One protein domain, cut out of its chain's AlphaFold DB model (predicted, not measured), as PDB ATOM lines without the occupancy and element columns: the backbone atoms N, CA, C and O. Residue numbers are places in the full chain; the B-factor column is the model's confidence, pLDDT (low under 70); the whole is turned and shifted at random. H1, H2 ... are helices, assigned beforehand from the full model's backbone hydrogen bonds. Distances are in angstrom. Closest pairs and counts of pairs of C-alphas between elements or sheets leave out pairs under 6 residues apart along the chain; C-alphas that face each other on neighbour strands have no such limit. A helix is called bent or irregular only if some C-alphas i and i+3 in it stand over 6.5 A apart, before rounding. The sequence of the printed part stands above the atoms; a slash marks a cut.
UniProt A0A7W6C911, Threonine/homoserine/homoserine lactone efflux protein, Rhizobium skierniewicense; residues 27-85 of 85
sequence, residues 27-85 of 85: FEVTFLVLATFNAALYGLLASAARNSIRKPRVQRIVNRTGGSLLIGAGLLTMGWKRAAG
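Overview. This is residues 27 to 85 of the 85 residues of the protein "Threonine/homoserine/homoserine lactone efflux protein" of Rhizobium skierniewicense (UniProt A0A7W6C911). Two long helices, H1 and H2, meet near their ends in a wide V, with the tight link between them at the point. The two arms spread away from that corner, and most of each stands free: residues 27 to 48 of H1, and residues 63 to 85, of which 63 to 83 belong to H2. The printed part has 59 residues with two named helices, H1 and then H2, and no named strand; the class is all helix. The whole is extended, with a radius of gyration of the C-alphas of 19.1 A, and only just flat, its C-alphas spanning 54 by 36 by 6 A.

Along the chain. H1 is residues 27 to 53, from C-alpha 27 at (10.992, 17.676, 35.101) to C-alpha 53 at (46.380, 11.823, 46.508), a length of 37.6 A. Arg 54 and Lys 55 follow as a tight link. H2 is residues 56 to 83, the longest helix by residues, and is 39.8 A long from first to last C-alpha; C-alpha 83 is at (53.852, 45.448, 29.446). Neither helix is bent.

Arrangement. H1 and H2 are close but not clearly touching, with 2 pairs of C-alphas within 8 A. Their closest C-alphas are those of Ile 53 and Gln 59, 5.1 A apart. Their lines are about perpendicular, at 75 degrees, and their centres are 28.7 A apart. In H1 and H2 every O i to N i+4 pair is within hydrogen-bond range.

Size, cuts and confidence. The two C-alphas farthest apart are those of Val 29 and Gly 85, at 54.1 A. The printed part has no cut and no long link, and Gly 85 is the chain's last residue. The mean pLDDT of the printed part is 81.7; residues 51 to 54 and 81 to 85 are under 70.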
ATOM      1  N   PHE A  27       9.882  16.723  35.184       87.25
ATOM      2  CA  PHE A  27      10.992  17.676  35.101       87.25
ATOM      3  C   PHE A  27      11.864  17.652  36.355       87.25
ATOM      4  O   PHE A  27      13.084  17.524  36.250       87.25
ATOM      5  N   GLU A  28      11.244  17.731  37.530       89.00
ATOM      6  CA  GLU A  28      11.930  17.723  38.818       89.00
ATOM      7  C   GLU A  28      12.713  16.425  39.029       89.00
ATOM      8  O   GLU A  28      13.907  16.472  39.325       89.00
ATOM      9  N   VAL A  29      12.085  15.268  38.798       95.75
ATOM     10  CA  VAL A  29      12.737  13.958  38.934       95.75
ATOM     11  C   VAL A  29      13.910  13.832  37.967       95.75
ATOM     12  O   VAL A  29      14.993  13.420  38.377       95.75
ATOM     13  N   THR A  30      13.741  14.223  36.702       92.88
ATOM     14  CA  THR A  30      14.827  14.157  35.710       92.88
ATOM     15  C   THR A  30      15.996  15.049  36.118       92.88
ATOM     16  O   THR A  30      17.149  14.617  36.093       92.88
ATOM     17  N   PHE A  31      15.707  16.278  36.545       90.69
ATOM     18  CA  PHE A  31      16.721  17.222  36.996       90.69
ATOM     19  C   PHE A  31      17.456  16.709  38.235       90.69
ATOM     20  O   PHE A  31      18.686  16.726  38.277       90.69
ATOM     21  N   LEU A  32      16.720  16.187  39.218       96.00
ATOM     22  CA  LEU A  32      17.284  15.640  40.445       96.00
ATOM     23  C   LEU A  32      18.157  14.412  40.173       96.00
ATOM     24  O   LEU A  32      19.243  14.297  40.744       96.00
ATOM     25  N   VAL A  33      17.730  13.516  39.279       97.31
ATOM     26  CA  VAL A  33      18.517  12.346  38.860       97.31
ATOM     27  C   VAL A  33      19.812  12.787  38.186       97.31
ATOM     28  O   VAL A  33      20.882  12.307  38.563       97.31
ATOM     29  N   LEU A  34      19.750  13.732  37.244       95.88
ATOM     30  CA  LEU A  34      20.938  14.254  36.567       95.88
ATOM     31  C   LEU A  34      21.884  14.964  37.538       95.88
ATOM     32  O   LEU A  34      23.089  14.724  37.493       95.88
ATOM     33  N   ALA A  35      21.356  15.792  38.440       92.50
ATOM     34  CA  ALA A  35      22.141  16.487  39.454       92.50
ATOM     35  C   ALA A  35      22.820  15.501  40.412       92.50
ATOM     36  O   ALA A  35      24.016  15.617  40.677       92.50
ATOM     37  N   THR A  36      22.083  14.490  40.876       96.12
ATOM     38  CA  THR A  36      22.613  13.442  41.755       96.12
ATOM     39  C   THR A  36      23.682  12.628  41.040       96.12
ATOM     40  O   THR A  36      24.747  12.402  41.603       96.12
ATOM     41  N   PHE A  37      23.443  12.228  39.791       97.25
ATOM     42  CA  PHE A  37      24.416  11.487  38.994       97.25
ATOM     43  C   PHE A  37      25.685  12.307  38.743       97.25
ATOM     44  O   PHE A  37      26.793  11.809  38.928       97.25
ATOM     45  N   ASN A  38      25.529  13.582  38.387       96.06
ATOM     46  CA  ASN A  38      26.634  14.510  38.191       96.06
ATOM     47  C   ASN A  38      27.459  14.676  39.481       96.06
ATOM     48  O   ASN A  38      28.670  14.456  39.470       96.06
ATOM     49  N   ALA A  39      26.802  14.966  40.608       92.06
ATOM     50  CA  ALA A  39      27.449  15.110  41.907       92.06
ATOM     51  C   ALA A  39      28.108  13.808  42.380       92.06
ATOM     52  O   ALA A  39      29.220  13.840  42.903       92.06
ATOM     53  N   ALA A  40      27.464  12.658  42.165       93.50
ATOM     54  CA  ALA A  40      28.018  11.351  42.489       93.50
ATOM     55  C   ALA A  40      29.259  11.052  41.645       93.50
ATOM     56  O   ALA A  40      30.260  10.600  42.191       93.50
ATOM     57  N   LEU A  41      29.242  11.351  40.344       92.00
ATOM     58  CA  LEU A  41      30.397  11.165  39.472       92.00
ATOM     59  C   LEU A  41      31.575  12.031  39.930       92.00
ATOM     60  O   LEU A  41      32.675  11.512  40.124       92.00
ATOM     61  N   TYR A  42      31.345  13.322  40.181       87.06
ATOM     62  CA  TYR A  42      32.380  14.201  40.729       87.06
ATOM     63  C   TYR A  42      32.840  13.757  42.117       87.06
ATOM     64  O   TYR A  42      34.035  13.779  42.392       87.06
ATOM     65  N   GLY A  43      31.928  13.304  42.975       88.50
ATOM     66  CA  GLY A  43      32.232  12.795  44.309       88.50
ATOM     67  C   GLY A  43      33.062  11.513  44.273       88.50
ATOM     68  O   GLY A  43      34.028  11.388  45.023       88.50
ATOM     69  N   LEU A  44      32.755  10.583  43.366       85.50
ATOM     70  CA  LEU A  44      33.516   9.354  43.144       85.50
ATOM     71  C   LEU A  44      34.891   9.659  42.561       85.50
ATOM     72  O   LEU A  44      35.881   9.130  43.059       85.50
ATOM     73  N   LEU A  45      34.979  10.547  41.570       84.31
ATOM     74  CA  LEU A  45      36.255  11.005  41.021       84.31
ATOM     75  C   LEU A  45      37.090  11.714  42.087       84.31
ATOM     76  O   LEU A  45      38.275  11.423  42.215       84.31
ATOM     77  N   ALA A  46      36.483  12.574  42.906       83.69
ATOM     78  CA  ALA A  46      37.144  13.238  44.022       83.69
ATOM     79  C   ALA A  46      37.565  12.245  45.114       83.69
ATOM     80  O   ALA A  46      38.642  12.394  45.682       83.69
ATOM     81  N   SER A  47      36.772  11.209  45.390       79.38
ATOM     82  CA  SER A  47      37.080  10.155  46.366       79.38
ATOM     83  C   SER A  47      38.198   9.227  45.876       79.38
ATOM     84  O   SER A  47      39.155   8.951  46.603       79.38
ATOM     85  N   ALA A  48      38.157   8.817  44.607       75.25
ATOM     86  CA  ALA A  48      39.220   8.064  43.948       75.25
ATOM     87  C   ALA A  48      40.510   8.891  43.864       75.25
ATOM     88  O   ALA A  48      41.590   8.405  44.216       75.25
ATOM     89  N   ALA A  49      40.396  10.170  43.494       75.31
ATOM     90  CA  ALA A  49      41.493  11.121  43.544       75.31
ATOM     91  C   ALA A  49      42.004  11.277  44.974       75.31
ATOM     92  O   ALA A  49      43.205  11.239  45.161       75.31
ATOM     93  N   ARG A  50      41.154  11.347  46.001       70.69
ATOM     94  CA  ARG A  50      41.566  11.427  47.411       70.69
ATOM     95  C   ARG A  50      42.350  10.191  47.852       70.69
ATOM     96  O   ARG A  50      43.374  10.338  48.518       70.69
ATOM     97  N   ASN A  51      41.930   8.995  47.443       66.25
ATOM     98  CA  ASN A  51      42.687   7.763  47.682       66.25
ATOM     99  C   ASN A  51      44.028   7.750  46.930       66.25
ATOM    100  O   ASN A  51      45.034   7.299  47.478       66.25
ATOM    101  N   SER A  52      44.076   8.289  45.710       63.34
ATOM    102  CA  SER A  52      45.316   8.429  44.936       63.34
ATOM    103  C   SER A  52      46.249   9.506  45.516       63.34
ATOM    104  O   SER A  52      47.438   9.263  45.698       63.34
ATOM    105  N   ILE A  53      45.708  10.661  45.905       65.31
ATOM    106  CA  ILE A  53      46.380  11.823  46.508       65.31
ATOM    107  C   ILE A  53      46.899  11.489  47.907       65.31
ATOM    108  O   ILE A  53      47.922  12.025  48.320       65.31
ATOM    109  N   ARG A  54      46.275  10.554  48.636       65.38
ATOM    110  CA  ARG A  54      46.842  10.008  49.882       65.38
ATOM    111  C   ARG A  54      48.215   9.354  49.680       65.38
ATOM    112  O   ARG A  54      48.949   9.212  50.655       65.38
ATOM    113  N   LYS A  55      48.604   8.991  48.449       71.25
ATOM    114  CA  LYS A  55      49.970   8.541  48.155       71.25
ATOM    115  C   LYS A  55      50.927   9.747  48.183       71.25
ATOM    116  O   LYS A  55      50.743  10.679  47.395       71.25
ATOM    117  N   PRO A  56      52.022   9.702  48.969       71.62
ATOM    118  CA  PRO A  56      52.973  10.813  49.103       71.62
ATOM    119  C   PRO A  56      53.537  11.317  47.767       71.62
ATOM    120  O   PRO A  56      53.790  12.506  47.595       71.62
ATOM    121  N   ARG A  57      53.714  10.414  46.789       73.81
ATOM    122  CA  ARG A  57      54.196  10.754  45.440       73.81
ATOM    123  C   ARG A  57      53.201  11.610  44.651       73.81
ATOM    124  O   ARG A  57      53.622  12.563  44.006       73.81
ATOM    125  N   VAL A  58      51.907  11.301  44.726       72.12
ATOM    126  CA  VAL A  58      50.854  12.028  43.996       72.12
ATOM    127  C   VAL A  58      50.644  13.406  44.614       72.12
ATOM    128  O   VAL A  58      50.636  14.393  43.890       72.12
ATOM    129  N   GLN A  59      50.599  13.497  45.946       73.00
ATOM    130  CA  GLN A  59      50.583  14.778  46.665       73.00
ATOM    131  C   GLN A  59      51.741  15.692  46.258       73.00
ATOM    132  O   GLN A  59      51.545  16.881  46.019       73.00
ATOM    133  N   ARG A  60      52.954  15.136  46.138       78.19
ATOM    134  CA  ARG A  60      54.141  15.905  45.758       78.19
ATOM    135  C   ARG A  60      54.079  16.409  44.319       78.19
ATOM    136  O   ARG A  60      54.523  17.526  44.072       78.19
ATOM    137  N   ILE A  61      53.535  15.610  43.395       80.50
ATOM    138  CA  ILE A  61      53.302  16.026  42.006       80.50
ATOM    139  C   ILE A  61      52.244  17.128  41.980       80.50
ATOM    140  O   ILE A  61      52.544  18.210  41.504       80.50
ATOM    141  N   VAL A  62      51.075  16.912  42.589       79.00
ATOM    142  CA  VAL A  62      49.979  17.896  42.623       79.00
ATOM    143  C   VAL A  62      50.427  19.225  43.242       79.00
ATOM    144  O   VAL A  62      50.203  20.272  42.641       79.00
ATOM    145  N   ASN A  63      51.135  19.203  44.377       80.62
ATOM    146  CA  ASN A  63      51.654  20.423  45.004       80.62
ATOM    147  C   ASN A  63      52.726  21.114  44.153       80.62
ATOM    148  O   ASN A  63      52.772  22.341  44.121       80.62
ATOM    149  N   ARG A  64      53.583  20.360  43.449       84.06
ATOM    150  CA  ARG A  64      54.565  20.954  42.532       84.06
ATOM    151  C   ARG A  64      53.902  21.559  41.306       84.06
ATOM    152  O   ARG A  64      54.244  22.681  40.972       84.06
ATOM    153  N   THR A  65      52.968  20.854  40.672       85.56
ATOM    154  CA  THR A  65      52.282  21.324  39.465       85.56
ATOM    155  C   THR A  65      51.388  22.521  39.780       85.56
ATOM    156  O   THR A  65      51.448  23.532  39.084       85.56
ATOM    157  N   GLY A  66      50.616  22.450  40.870       79.50
ATOM    158  CA  GLY A  66      49.799  23.562  41.356       79.50
ATOM    159  C   GLY A  66      50.652  24.763  41.766       79.50
ATOM    160  O   GLY A  66      50.391  25.880  41.330       79.50
ATOM    161  N   GLY A  67      51.732  24.534  42.519       83.81
ATOM    162  CA  GLY A  67      52.678  25.584  42.897       83.81
ATOM    163  C   GLY A  67      53.372  26.229  41.693       83.81
ATOM    164  O   GLY A  67      53.441  27.452  41.619       83.81
ATOM    165  N   SER A  68      53.830  25.442  40.714       88.50
ATOM    166  CA  SER A  68      54.461  25.969  39.498       88.50
ATOM    167  C   SER A  68      53.486  26.758  38.631       88.50
ATOM    168  O   SER A  68      53.878  27.768  38.056       88.50
ATOM    169  N   LEU A  69      52.221  26.332  38.560       88.56
ATOM    170  CA  LEU A  69      51.172  27.069  37.856       88.56
ATOM    171  C   LEU A  69      50.893  28.412  38.527       88.56
ATOM    172  O   LEU A  69      50.793  29.414  37.831       88.56
ATOM    173  N   LEU A  70      50.823  28.457  39.860       87.62
ATOM    174  CA  LEU A  70      50.621  29.706  40.601       87.62
ATOM    175  C   LEU A  70      51.809  30.659  40.461       87.62
ATOM    176  O   LEU A  70      51.614  31.850  40.237       87.62
ATOM    177  N   ILE A  71      53.036  30.139  40.539       88.44
ATOM    178  CA  ILE A  71      54.249  30.931  40.301       88.44
ATOM    179  C   ILE A  71      54.260  31.449  38.859       88.44
ATOM    180  O   ILE A  71      54.477  32.637  38.642       88.44
ATOM    181  N   GLY A  72      53.973  30.591  37.876       89.69
ATOM    182  CA  GLY A  72      53.883  30.972  36.468       89.69
ATOM    183  C   GLY A  72      52.808  32.028  36.213       89.69
ATOM    184  O   GLY A  72      53.087  33.028  35.563       89.69
ATOM    185  N   ALA A  73      51.613  31.864  36.783       88.62
ATOM    186  CA  ALA A  73      50.533  32.842  36.704       88.62
ATOM    187  C   ALA A  73      50.932  34.176  37.350       88.62
ATOM    188  O   ALA A  73      50.735  35.220  36.741       88.62
ATOM    189  N   GLY A  74      51.566  34.157  38.527       86.69
ATOM    190  CA  GLY A  74      52.071  35.364  39.185       86.69
ATOM    191  C   GLY A  74      53.132  36.092  38.357       86.69
ATOM    192  O   GLY A  74      53.070  37.313  38.211       86.69
ATOM    193  N   LEU A  75      54.063  35.350  37.750       90.19
ATOM    194  CA  LEU A  75      55.069  35.902  36.839       90.19
ATOM    195  C   LEU A  75      54.433  36.477  35.571       90.19
ATOM    196  O   LEU A  75      54.805  37.573  35.156       90.19
ATOM    197  N   LEU A  76      53.454  35.784  34.986       90.00
ATOM    198  CA  LEU A  76      52.698  36.268  33.833       90.00
ATOM    199  C   LEU A  76      51.928  37.541  34.174       90.00
ATOM    200  O   LEU A  76      52.045  38.516  33.447       90.00
ATOM    201  N   THR A  77      51.205  37.585  35.294       88.62
ATOM    202  CA  THR A  77      50.487  38.785  35.743       88.62
ATOM    203  C   THR A  77      51.444  39.944  36.012       88.62
ATOM    204  O   THR A  77      51.157  41.074  35.626       88.62
ATOM    205  N   MET A  78      52.601  39.688  36.628       85.38
ATOM    206  CA  MET A  78      53.607  40.721  36.893       85.38
ATOM    207  C   MET A  78      54.268  41.232  35.605       85.38
ATOM    208  O   MET A  78      54.476  42.437  35.461       85.38
ATOM    209  N   GLY A  79      54.548  40.337  34.654       81.94
ATOM    210  CA  GLY A  79      55.021  40.685  33.314       81.94
ATOM    211  C   GLY A  79      53.976  41.464  32.518       81.94
ATOM    212  O   GLY A  79      54.306  42.461  31.886       81.94
ATOM    213  N   TRP A  80      52.702  41.092  32.631       78.00
ATOM    214  CA  TRP A  80      51.593  41.788  31.985       78.00
ATOM    215  C   TRP A  80      51.404  43.196  32.555       78.00
ATOM    216  O   TRP A  80      51.239  44.144  31.796       78.00
ATOM    217  N   LYS A  81      51.548  43.368  33.877       65.12
ATOM    218  CA  LYS A  81      51.543  44.689  34.526       65.12
ATOM    219  C   LYS A  81      52.709  45.580  34.087       65.12
ATOM    220  O   LYS A  81      52.570  46.794  34.138       65.12
ATOM    221  N   ARG A  82      53.844  44.993  33.683       59.78
ATOM    222  CA  ARG A  82      54.998  45.717  33.117       59.78
ATOM    223  C   ARG A  82      54.885  46.003  31.619       59.78
ATOM    224  O   ARG A  82      55.560  46.906  31.158       59.78
ATOM    225  N   ALA A  83      54.091  45.235  30.876       56.88
ATOM    226  CA  ALA A  83      53.852  45.448  29.446       56.88
ATOM    227  C   ALA A  83      52.639  46.356  29.165       56.88
ATOM    228  O   ALA A  83      52.514  46.885  28.066       56.88
ATOM    229  N   ALA A  84      51.733  46.499  30.137       56.22
ATOM    230  CA  ALA A  84      50.523  47.321  30.054       56.22
ATOM    231  C   ALA A  84      50.637  48.681  30.778       56.22
ATOM    232  O   ALA A  84      49.623  49.360  30.934       56.22
ATOM    233  N   GLY A  85      51.830  49.050  31.256       45.31
ATOM    234  CA  GLY A  85      52.159  50.377  31.793       45.31
ATOM    235  C   GLY A  85      53.284  50.996  30.986       45.31
ATOM    236  O   GLY A  85      53.272  52.235  30.852       45.31
TER     237      GLY A  85